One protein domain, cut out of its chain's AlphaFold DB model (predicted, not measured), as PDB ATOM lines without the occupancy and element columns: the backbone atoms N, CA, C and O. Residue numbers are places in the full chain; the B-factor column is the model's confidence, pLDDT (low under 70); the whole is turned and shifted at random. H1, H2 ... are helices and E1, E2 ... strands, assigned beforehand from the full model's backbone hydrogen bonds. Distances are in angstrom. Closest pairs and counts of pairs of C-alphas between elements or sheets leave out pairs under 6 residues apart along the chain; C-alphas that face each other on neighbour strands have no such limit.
ATOM      1  N   GLU A  25      41.712  11.758  54.959       87.81
ATOM      2  CA  GLU A  25      41.211  10.416  55.247       87.81
ATOM      3  C   GLU A  25      42.356   9.392  55.183       87.81
ATOM      4  O   GLU A  25      43.185   9.454  54.273       87.81
ATOM      5  N   ASP A  26      42.355   8.418  56.099       88.38
ATOM      6  CA  ASP A  26      43.363   7.346  56.159       88.38
ATOM      7  C   ASP A  26      43.528   6.638  54.807       88.38
ATOM      8  O   ASP A  26      44.643   6.435  54.350       88.38
ATOM      9  N   GLU A  27      42.423   6.379  54.095       91.50
ATOM     10  CA  GLU A  27      42.435   5.764  52.759       91.50
ATOM     11  C   GLU A  27      43.304   6.543  51.757       91.50
ATOM     12  O   GLU A  27      43.999   5.953  50.928       91.50
ATOM     13  N   PHE A  28      43.294   7.878  51.825       91.81
ATOM     14  CA  PHE A  28      44.142   8.700  50.968       91.81
ATOM     15  C   PHE A  28      45.615   8.555  51.355       91.81
ATOM     16  O   PHE A  28      46.454   8.379  50.468       91.81
ATOM     17  N   LEU A  29      45.927   8.600  52.651       91.88
ATOM     18  CA  LEU A  29      47.296   8.469  53.148       91.88
ATOM     19  C   LEU A  29      47.873   7.078  52.843       91.88
ATOM     20  O   LEU A  29      48.960   6.985  52.273       91.88
ATOM     21  N   ASP A  30      47.103   6.021  53.094       93.44
ATOM     22  CA  ASP A  30      47.458   4.637  52.779       93.44
ATOM     23  C   ASP A  30      47.729   4.466  51.279       93.44
ATOM     24  O   ASP A  30      48.737   3.879  50.882       93.44
ATOM     25  N   SER A  31      46.890   5.061  50.419       94.75
ATOM     26  CA  SER A  31      47.081   4.989  48.964       94.75
ATOM     27  C   SER A  31      48.396   5.621  48.492       94.75
ATOM     28  O   SER A  31      48.971   5.195  47.485       94.75
ATOM     29  N   ILE A  32      48.885   6.643  49.203       94.25
ATOM     30  CA  ILE A  32      50.174   7.275  48.921       94.25
ATOM     31  C   ILE A  32      51.307   6.348  49.358       94.25
ATOM     32  O   ILE A  32      52.214   6.106  48.553       94.25
ATOM     33  N   SER A  33      51.241   5.822  50.586       94.00
ATOM     34  CA  SER A  33      52.227   4.883  51.129       94.00
ATOM     35  C   SER A  33      52.388   3.659  50.229       94.00
ATOM     36  O   SER A  33      53.503   3.338  49.820       94.00
ATOM     37  N   GLU A  34      51.281   3.037  49.812       96.12
ATOM     38  CA  GLU A  34      51.291   1.890  48.896       96.12
ATOM     39  C   GLU A  34      51.891   2.237  47.529       96.12
ATOM     40  O   GLU A  34      52.656   1.464  46.952       96.12
ATOM     41  N   LYS A  35      51.551   3.409  46.980       95.62
ATOM     42  CA  LYS A  35      52.001   3.810  45.643       95.62
ATOM     43  C   LYS A  35      53.481   4.178  45.594       95.62
ATOM     44  O   LYS A  35      54.102   4.016  44.541       95.62
ATOM     45  N   LEU A  36      54.020   4.725  46.678       94.62
ATOM     46  CA  LEU A  36      55.433   5.091  46.779       94.62
ATOM     47  C   LEU A  36      56.296   4.002  47.425       94.62
ATOM     48  O   LEU A  36      57.515   4.145  47.394       94.62
ATOM     49  N   ASP A  37      55.685   2.927  47.936       95.56
ATOM     50  CA  ASP A  37      56.348   1.844  48.674       95.56
ATOM     51  C   ASP A  37      57.151   2.385  49.870       95.56
ATOM     52  O   ASP A  37      58.355   2.156  50.011       95.56
ATOM     53  N   VAL A  38      56.481   3.189  50.704       93.25
ATOM     54  CA  VAL A  38      57.065   3.826  51.893       93.25
ATOM     55  C   VAL A  38      56.184   3.664  53.121       93.25
ATOM     56  O   VAL A  38      54.965   3.593  53.012       93.25
ATOM     57  N   GLU A  39      56.815   3.640  54.295       89.12
ATOM     58  CA  GLU A  39      56.107   3.605  55.580       89.12
ATOM     59  C   GLU A  39      55.611   4.999  55.988       89.12
ATOM     60  O   GLU A  39      54.488   5.122  56.463       89.12
ATOM     61  N   ASP A  40      56.412   6.040  55.730       87.56
ATOM     62  CA  ASP A  40      56.136   7.421  56.136       87.56
ATOM     63  C   ASP A  40      56.507   8.427  55.035       87.56
ATOM     64  O   ASP A  40      57.428   8.214  54.236       87.56
ATOM     65  N   PHE A  41      55.814   9.568  55.023       90.00
ATOM     66  CA  PHE A  41      56.092  10.699  54.138       90.00
ATOM     67  C   PHE A  41      55.708  12.034  54.785       90.00
ATOM     68  O   PHE A  41      54.788  12.112  55.597       90.00
ATOM     69  N   ASP A  42      56.372  13.112  54.364       87.94
ATOM     70  CA  ASP A  42      56.057  14.463  54.830       87.94
ATOM     71  C   ASP A  42      55.145  15.174  53.831       87.94
ATOM     72  O   ASP A  42      55.514  15.356  52.670       87.94
ATOM     73  N   ILE A  43      53.987  15.664  54.268       87.31
ATOM     74  CA  ILE A  43      53.186  16.597  53.467       87.31
ATOM     75  C   ILE A  43      53.787  17.997  53.617       87.31
ATOM     76  O   ILE A  43      53.781  18.586  54.697       87.31
ATOM     77  N   ILE A  44      54.313  18.548  52.521       87.38
ATOM     78  CA  ILE A  44      55.051  19.821  52.543       87.38
ATOM     79  C   ILE A  44      54.232  21.002  52.032       87.38
ATOM     80  O   ILE A  44      54.499  22.147  52.398       87.38
ATOM     81  N   SER A  45      53.250  20.757  51.167       84.19
ATOM     82  CA  SER A  45      52.352  21.802  50.687       84.19
ATOM     83  C   SER A  45      51.058  21.219  50.145       84.19
ATOM     84  O   SER A  45      50.969  20.047  49.790       84.19
ATOM     85  N   MET A  46      50.043  22.067  50.056       83.62
ATOM     86  CA  MET A  46      48.765  21.729  49.460       83.62
ATOM     87  C   MET A  46      48.169  22.990  48.850       83.62
ATOM     88  O   MET A  46      48.223  24.066  49.446       83.62
ATOM     89  N   THR A  47      47.656  22.870  47.632       81.44
ATOM     90  CA  THR A  47      47.122  23.992  46.857       81.44
ATOM     91  C   THR A  47      45.795  23.593  46.243       81.44
ATOM     92  O   THR A  47      45.727  22.578  45.557       81.44
ATOM     93  N   GLU A  48      44.747  24.386  46.448       83.38
ATOM     94  CA  GLU A  48      43.483  24.176  45.740       83.38
ATOM     95  C   GLU A  48      43.671  24.458  44.247       83.38
ATOM     96  O   GLU A  48      44.135  25.529  43.853       83.38
ATOM     97  N   ILE A  49      43.327  23.476  43.418       86.69
ATOM     98  CA  ILE A  49      43.417  23.566  41.956       86.69
ATOM     99  C   ILE A  49      42.037  23.684  41.303       86.69
ATOM    100  O   ILE A  49      41.924  24.204  40.191       86.69
ATOM    101  N   LYS A  50      40.990  23.199  41.980       86.81
ATOM    102  CA  LYS A  50      39.566  23.357  41.651       86.81
ATOM    103  C   LYS A  50      38.780  23.331  42.959       86.81
ATOM    104  O   LYS A  50      39.294  22.812  43.937       86.81
ATOM    105  N   GLU A  51      37.542  23.817  42.959       83.06
ATOM    106  CA  GLU A  51      36.691  23.806  44.158       83.06
ATOM    107  C   GLU A  51      36.656  22.414  44.814       83.06
ATOM    108  O   GLU A  51      36.229  21.431  44.200       83.06
ATOM    109  N   GLY A  52      37.171  22.331  46.044       82.81
ATOM    110  CA  GLY A  52      37.232  21.089  46.817       82.81
ATOM    111  C   GLY A  52      38.250  20.051  46.320       82.81
ATOM    112  O   GLY A  52      38.264  18.930  46.830       82.81
ATOM    113  N   VAL A  53      39.096  20.396  45.346       88.88
ATOM    114  CA  VAL A  53      40.178  19.550  44.820       88.88
ATOM    115  C   VAL A  53      41.517  20.241  45.020       88.88
ATOM    116  O   VAL A  53      41.763  21.345  44.532       88.88
ATOM    117  N   TYR A  54      42.423  19.531  45.671       87.62
ATOM    118  CA  TYR A  54      43.701  20.045  46.110       87.62
ATOM    119  C   TYR A  54      44.837  19.202  45.555       87.62
ATOM    120  O   TYR A  54      44.807  17.983  45.643       87.62
ATOM    121  N   SER A  55      45.868  19.855  45.036       90.56
ATOM    122  CA  SER A  55      47.144  19.207  44.768       90.56
ATOM    123  C   SER A  55      47.970  19.207  46.052       90.56
ATOM    124  O   SER A  55      48.364  20.271  46.538       90.56
ATOM    125  N   VAL A  56      48.192  18.024  46.617       90.75
ATOM    126  CA  VAL A  56      48.991  17.772  47.819       90.75
ATOM    127  C   VAL A  56      50.390  17.383  47.377       90.75
ATOM    128  O   VAL A  56      50.566  16.404  46.656       90.75
ATOM    129  N   THR A  57      51.392  18.152  47.790       91.81
ATOM    130  CA  THR A  57      52.796  17.830  47.548       91.81
ATOM    131  C   THR A  57      53.386  17.199  48.793       91.81
ATOM    132  O   THR A  57      53.348  17.785  49.878       91.81
ATOM    133  N   ILE A  58      53.983  16.033  48.605       91.00
ATOM    134  CA  ILE A  58      54.672  15.291  49.648       91.00
ATOM    135  C   ILE A  58      56.152  15.144  49.323       91.00
ATOM    136  O   ILE A  58      56.549  15.206  48.155       91.00
ATOM    137  N   LYS A  59      56.967  14.942  50.353       91.12
ATOM    138  CA  LYS A  59      58.400  14.709  50.254       91.12
ATOM    139  C   LYS A  59      58.740  13.319  50.788       91.12
ATOM    140  O   LYS A  59      58.375  12.976  51.907       91.12
ATOM    141  N   VAL A  60      59.482  12.561  49.987       92.38
ATOM    142  CA  VAL A  60      60.017  11.236  50.314       92.38
ATOM    143  C   VAL A  60      61.471  11.198  49.867       92.38
ATOM    144  O   VAL A  60      61.747  11.412  48.690       92.38
ATOM    145  N   ASN A  61      62.416  10.940  50.778       87.19
ATOM    146  CA  ASN A  61      63.844  10.769  50.454       87.19
ATOM    147  C   ASN A  61      64.410  11.852  49.500       87.19
ATOM    148  O   ASN A  61      65.034  11.547  48.486       87.19
ATOM    149  N   ASP A  62      64.144  13.128  49.807       88.25
ATOM    150  CA  ASP A  62      64.507  14.313  49.002       88.25
ATOM    151  C   ASP A  62      63.835  14.466  47.627       88.25
ATOM    152  O   ASP A  62      64.072  15.456  46.933       88.25
ATOM    153  N   GLN A  63      62.924  13.567  47.269       92.50
ATOM    154  CA  GLN A  63      62.065  13.688  46.098       92.50
ATOM    155  C   GLN A  63      60.691  14.225  46.485       92.50
ATOM    156  O   GLN A  63      60.177  13.949  47.569       92.50
ATOM    157  N   THR A  64      60.092  15.012  45.593       94.00
ATOM    158  CA  THR A  64      58.737  15.533  45.772       94.00
ATOM    159  C   THR A  64      57.771  14.844  44.825       94.00
ATOM    160  O   THR A  64      58.045  14.745  43.627       94.00
ATOM    161  N   HIS A  65      56.616  14.453  45.349       94.81
ATOM    162  CA  HIS A  65      55.521  13.857  44.593       94.81
ATOM    163  C   HIS A  65      54.247  14.664  44.823       94.81
ATOM    164  O   HIS A  65      54.074  15.250  45.889       94.81
ATOM    165  N   SER A  66      53.355  14.689  43.835       94.31
ATOM    166  CA  SER A  66      52.094  15.427  43.926       94.31
ATOM    167  C   SER A  66      50.912  14.504  43.670       94.31
ATOM    168  O   SER A  66      50.935  13.702  42.733       94.31
ATOM    169  N   PHE A  67      49.883  14.640  44.500       94.69
ATOM    170  CA  PHE A  67      48.669  13.836  44.472       94.69
ATOM    171  C   PHE A  67      47.447  14.738  44.526       94.69
ATOM    172  O   PHE A  67      47.424  15.715  45.273       94.69
ATOM    173  N   ASP A  68      46.428  14.399  43.746       94.62
ATOM    174  CA  ASP A  68      45.155  15.103  43.806       94.62
ATOM    175  C   ASP A  68      44.316  14.512  44.937       94.62
ATOM    176  O   ASP A  68      44.019  13.318  44.959       94.62
ATOM    177  N   TYR A  69      43.921  15.373  45.860       90.94
ATOM    178  CA  TYR A  69      43.044  15.077  46.972       90.94
ATOM    179  C   TYR A  69      41.706  15.776  46.762       90.94
ATOM    180  O   TYR A  69      41.651  16.989  46.547       90.94
ATOM    181  N   LYS A  70      40.614  15.018  46.825       90.81
ATOM    182  CA  LYS A  70      39.262  15.552  46.683       90.81
ATOM    183  C   LYS A  70      38.544  15.467  48.023       90.81
ATOM    184  O   LYS A  70      38.353  14.372  48.543       90.81
ATOM    185  N   LEU A  71      38.072  16.609  48.520       86.44
ATOM    186  CA  LEU A  71      37.183  16.646  49.676       86.44
ATOM    187  C   LEU A  71      35.891  15.879  49.384       86.44
ATOM    188  O   LEU A  71      35.320  15.962  48.293       86.44
ATOM    189  N   SER A  72      35.391  15.173  50.394       86.50
ATOM    190  CA  SER A  72      34.075  14.543  50.324       86.50
ATOM    191  C   SER A  72      32.962  15.581  50.141       86.50
ATOM    192  O   SER A  72      33.030  16.706  50.642       86.50
ATOM    193  N   ASP A  73      31.884  15.191  49.456       85.94
ATOM    194  CA  ASP A  73      30.746  16.084  49.193       85.94
ATOM    195  C   ASP A  73      30.114  16.626  50.492       85.94
ATOM    196  O   ASP A  73      29.560  17.725  50.507       85.94
ATOM    197  N   SER A  74      30.185  15.872  51.594       84.69
ATOM    198  CA  SER A  74      29.742  16.321  52.920       84.69
ATOM    199  C   SER A  74      30.620  17.446  53.470       84.69
ATOM    200  O   SER A  74      30.080  18.420  53.988       84.69
ATOM    201  N   ARG A  75      31.948  17.350  53.318       83.19
ATOM    202  CA  ARG A  75      32.897  18.402  53.714       83.19
ATOM    203  C   ARG A  75      32.724  19.656  52.863       83.19
ATOM    204  O   ARG A  75      32.646  20.746  53.417       83.19
ATOM    205  N   ILE A  76      32.553  19.504  51.548       83.38
ATOM    206  CA  ILE A  76      32.263  20.633  50.648       83.38
ATOM    207  C   ILE A  76      30.966  21.336  51.072       83.38
ATOM    208  O   ILE A  76      30.937  22.554  51.212       83.38
ATOM    209  N   LYS A  77      29.895  20.579  51.346       84.12
ATOM    210  CA  LYS A  77      28.633  21.150  51.847       84.12
ATOM    211  C   LYS A  77      28.803  21.856  53.187       84.12
ATOM    212  O   LYS A  77      28.208  22.910  53.370       84.12
ATOM    213  N   TYR A  78      29.578  21.283  54.104       83.06
ATOM    214  CA  TYR A  78      29.861  21.901  55.397       83.06
ATOM    215  C   TYR A  78      30.558  23.251  55.216       83.06
ATOM    216  O   TYR A  78      30.053  24.254  55.711       83.06
ATOM    217  N   ILE A  79      31.638  23.296  54.435       79.75
ATOM    218  CA  ILE A  79      32.363  24.532  54.113       79.75
ATOM    219  C   ILE A  79      31.404  25.560  53.502       79.75
ATOM    220  O   ILE A  79      31.227  26.644  54.049       79.75
ATOM    221  N   ASN A  80      30.673  25.176  52.453       79.00
ATOM    222  CA  ASN A  80      29.755  26.072  51.745       79.00
ATOM    223  C   ASN A  80      28.561  26.532  52.599       79.00
ATOM    224  O   ASN A  80      27.969  27.561  52.300       79.00
ATOM    225  N   SER A  81      28.181  25.785  53.641       80.94
ATOM    226  CA  SER A  81      27.099  26.177  54.558       80.94
ATOM    227  C   SER A  81      27.519  27.185  55.629       80.94
ATOM    228  O   SER A  81      26.648  27.803  56.237       80.94
ATOM    229  N   ASN A  82      28.825  27.328  55.876       67.12
ATOM    230  CA  ASN A  82      29.358  28.270  56.862       67.12
ATOM    231  C   ASN A  82      29.755  29.611  56.232       67.12
ATOM    232  O   ASN A  82      29.694  30.634  56.908       67.12
ATOM    233  N   VAL A  83      30.009  29.629  54.922       61.38
ATOM    234  CA  VAL A  83      30.189  30.874  54.176       61.38
ATOM    235  C   VAL A  83      28.833  31.559  53.963       61.38
ATOM    236  O   VAL A  83      27.992  31.053  53.218       61.38
TER     237      VAL A  83
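AT A GLANCE: This is residues 25 to 83 of the 84 residues of an uncharacterized protein of Cetobacterium sp. 8H (UniProt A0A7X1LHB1). A narrow, strongly twisted sheet of three antiparallel strands, E1, E2 and E3, has one helix, H1, set slantwise over it near E3 and E2, while a second helix, H2, extends the shape beyond the end of E3, off the sheet. The printed part has 59 residues, with two named helices and three named strands in the order H1, E1, E2, E3, H2; the class is mixed, helices and strands. The sheet's order is E1, E2, E3. The whole is loose, with a radius of gyration of the C-alphas of 13.0 A and spans of 40 by 19 by 14 A.

IN THESE COORDINATES: H1 is residues 26 to 36, 15.5 A long, and begins at C-alpha 26 (43.363, 7.346, 56.159). E1 is residues 42 to 50, 22.9 A, and bends by 51 degrees at residue 45. E2 is residues 53 to 60, 22.2 A. E3 is residues 63 to 70, 22.9 A. H2 is residues 73 to 82, 14.5 A, and ends at C-alpha 82 (29.358, 28.270, 56.862).

HOW THE PARTS SIT: E1, E2 and E3 form a meander, each strand the antiparallel neighbour of the one before. The hairpin E1 and E2 has N 47 and O 55 at 2.9 A, within hydrogen-bond range; the hairpin E2 and E3 has N 56 and O 67 at 2.8 A. H1 is on the sheet at a height of 8.2 A, over E2, at 50 degrees to it on the local plane, slantwise to the strands. The closest C-alphas of H1 and E3 are those of Phe 28 and Tyr 69, 7.6 A apart. H2 is not on the sheet and is apart from H1, E1 and E2. In H1 and H2 every O i to N i+4 pair is within hydrogen-bond range.

THE WHOLE: The outline is a rod; the two farthest C-alphas, of Asn 61 and Ser 81, are 40.1 A apart. The printed part has no cut, and its four links between named elements are tight. The mean pLDDT of the printed part is 88.1; residues 82 to 83 are under 70.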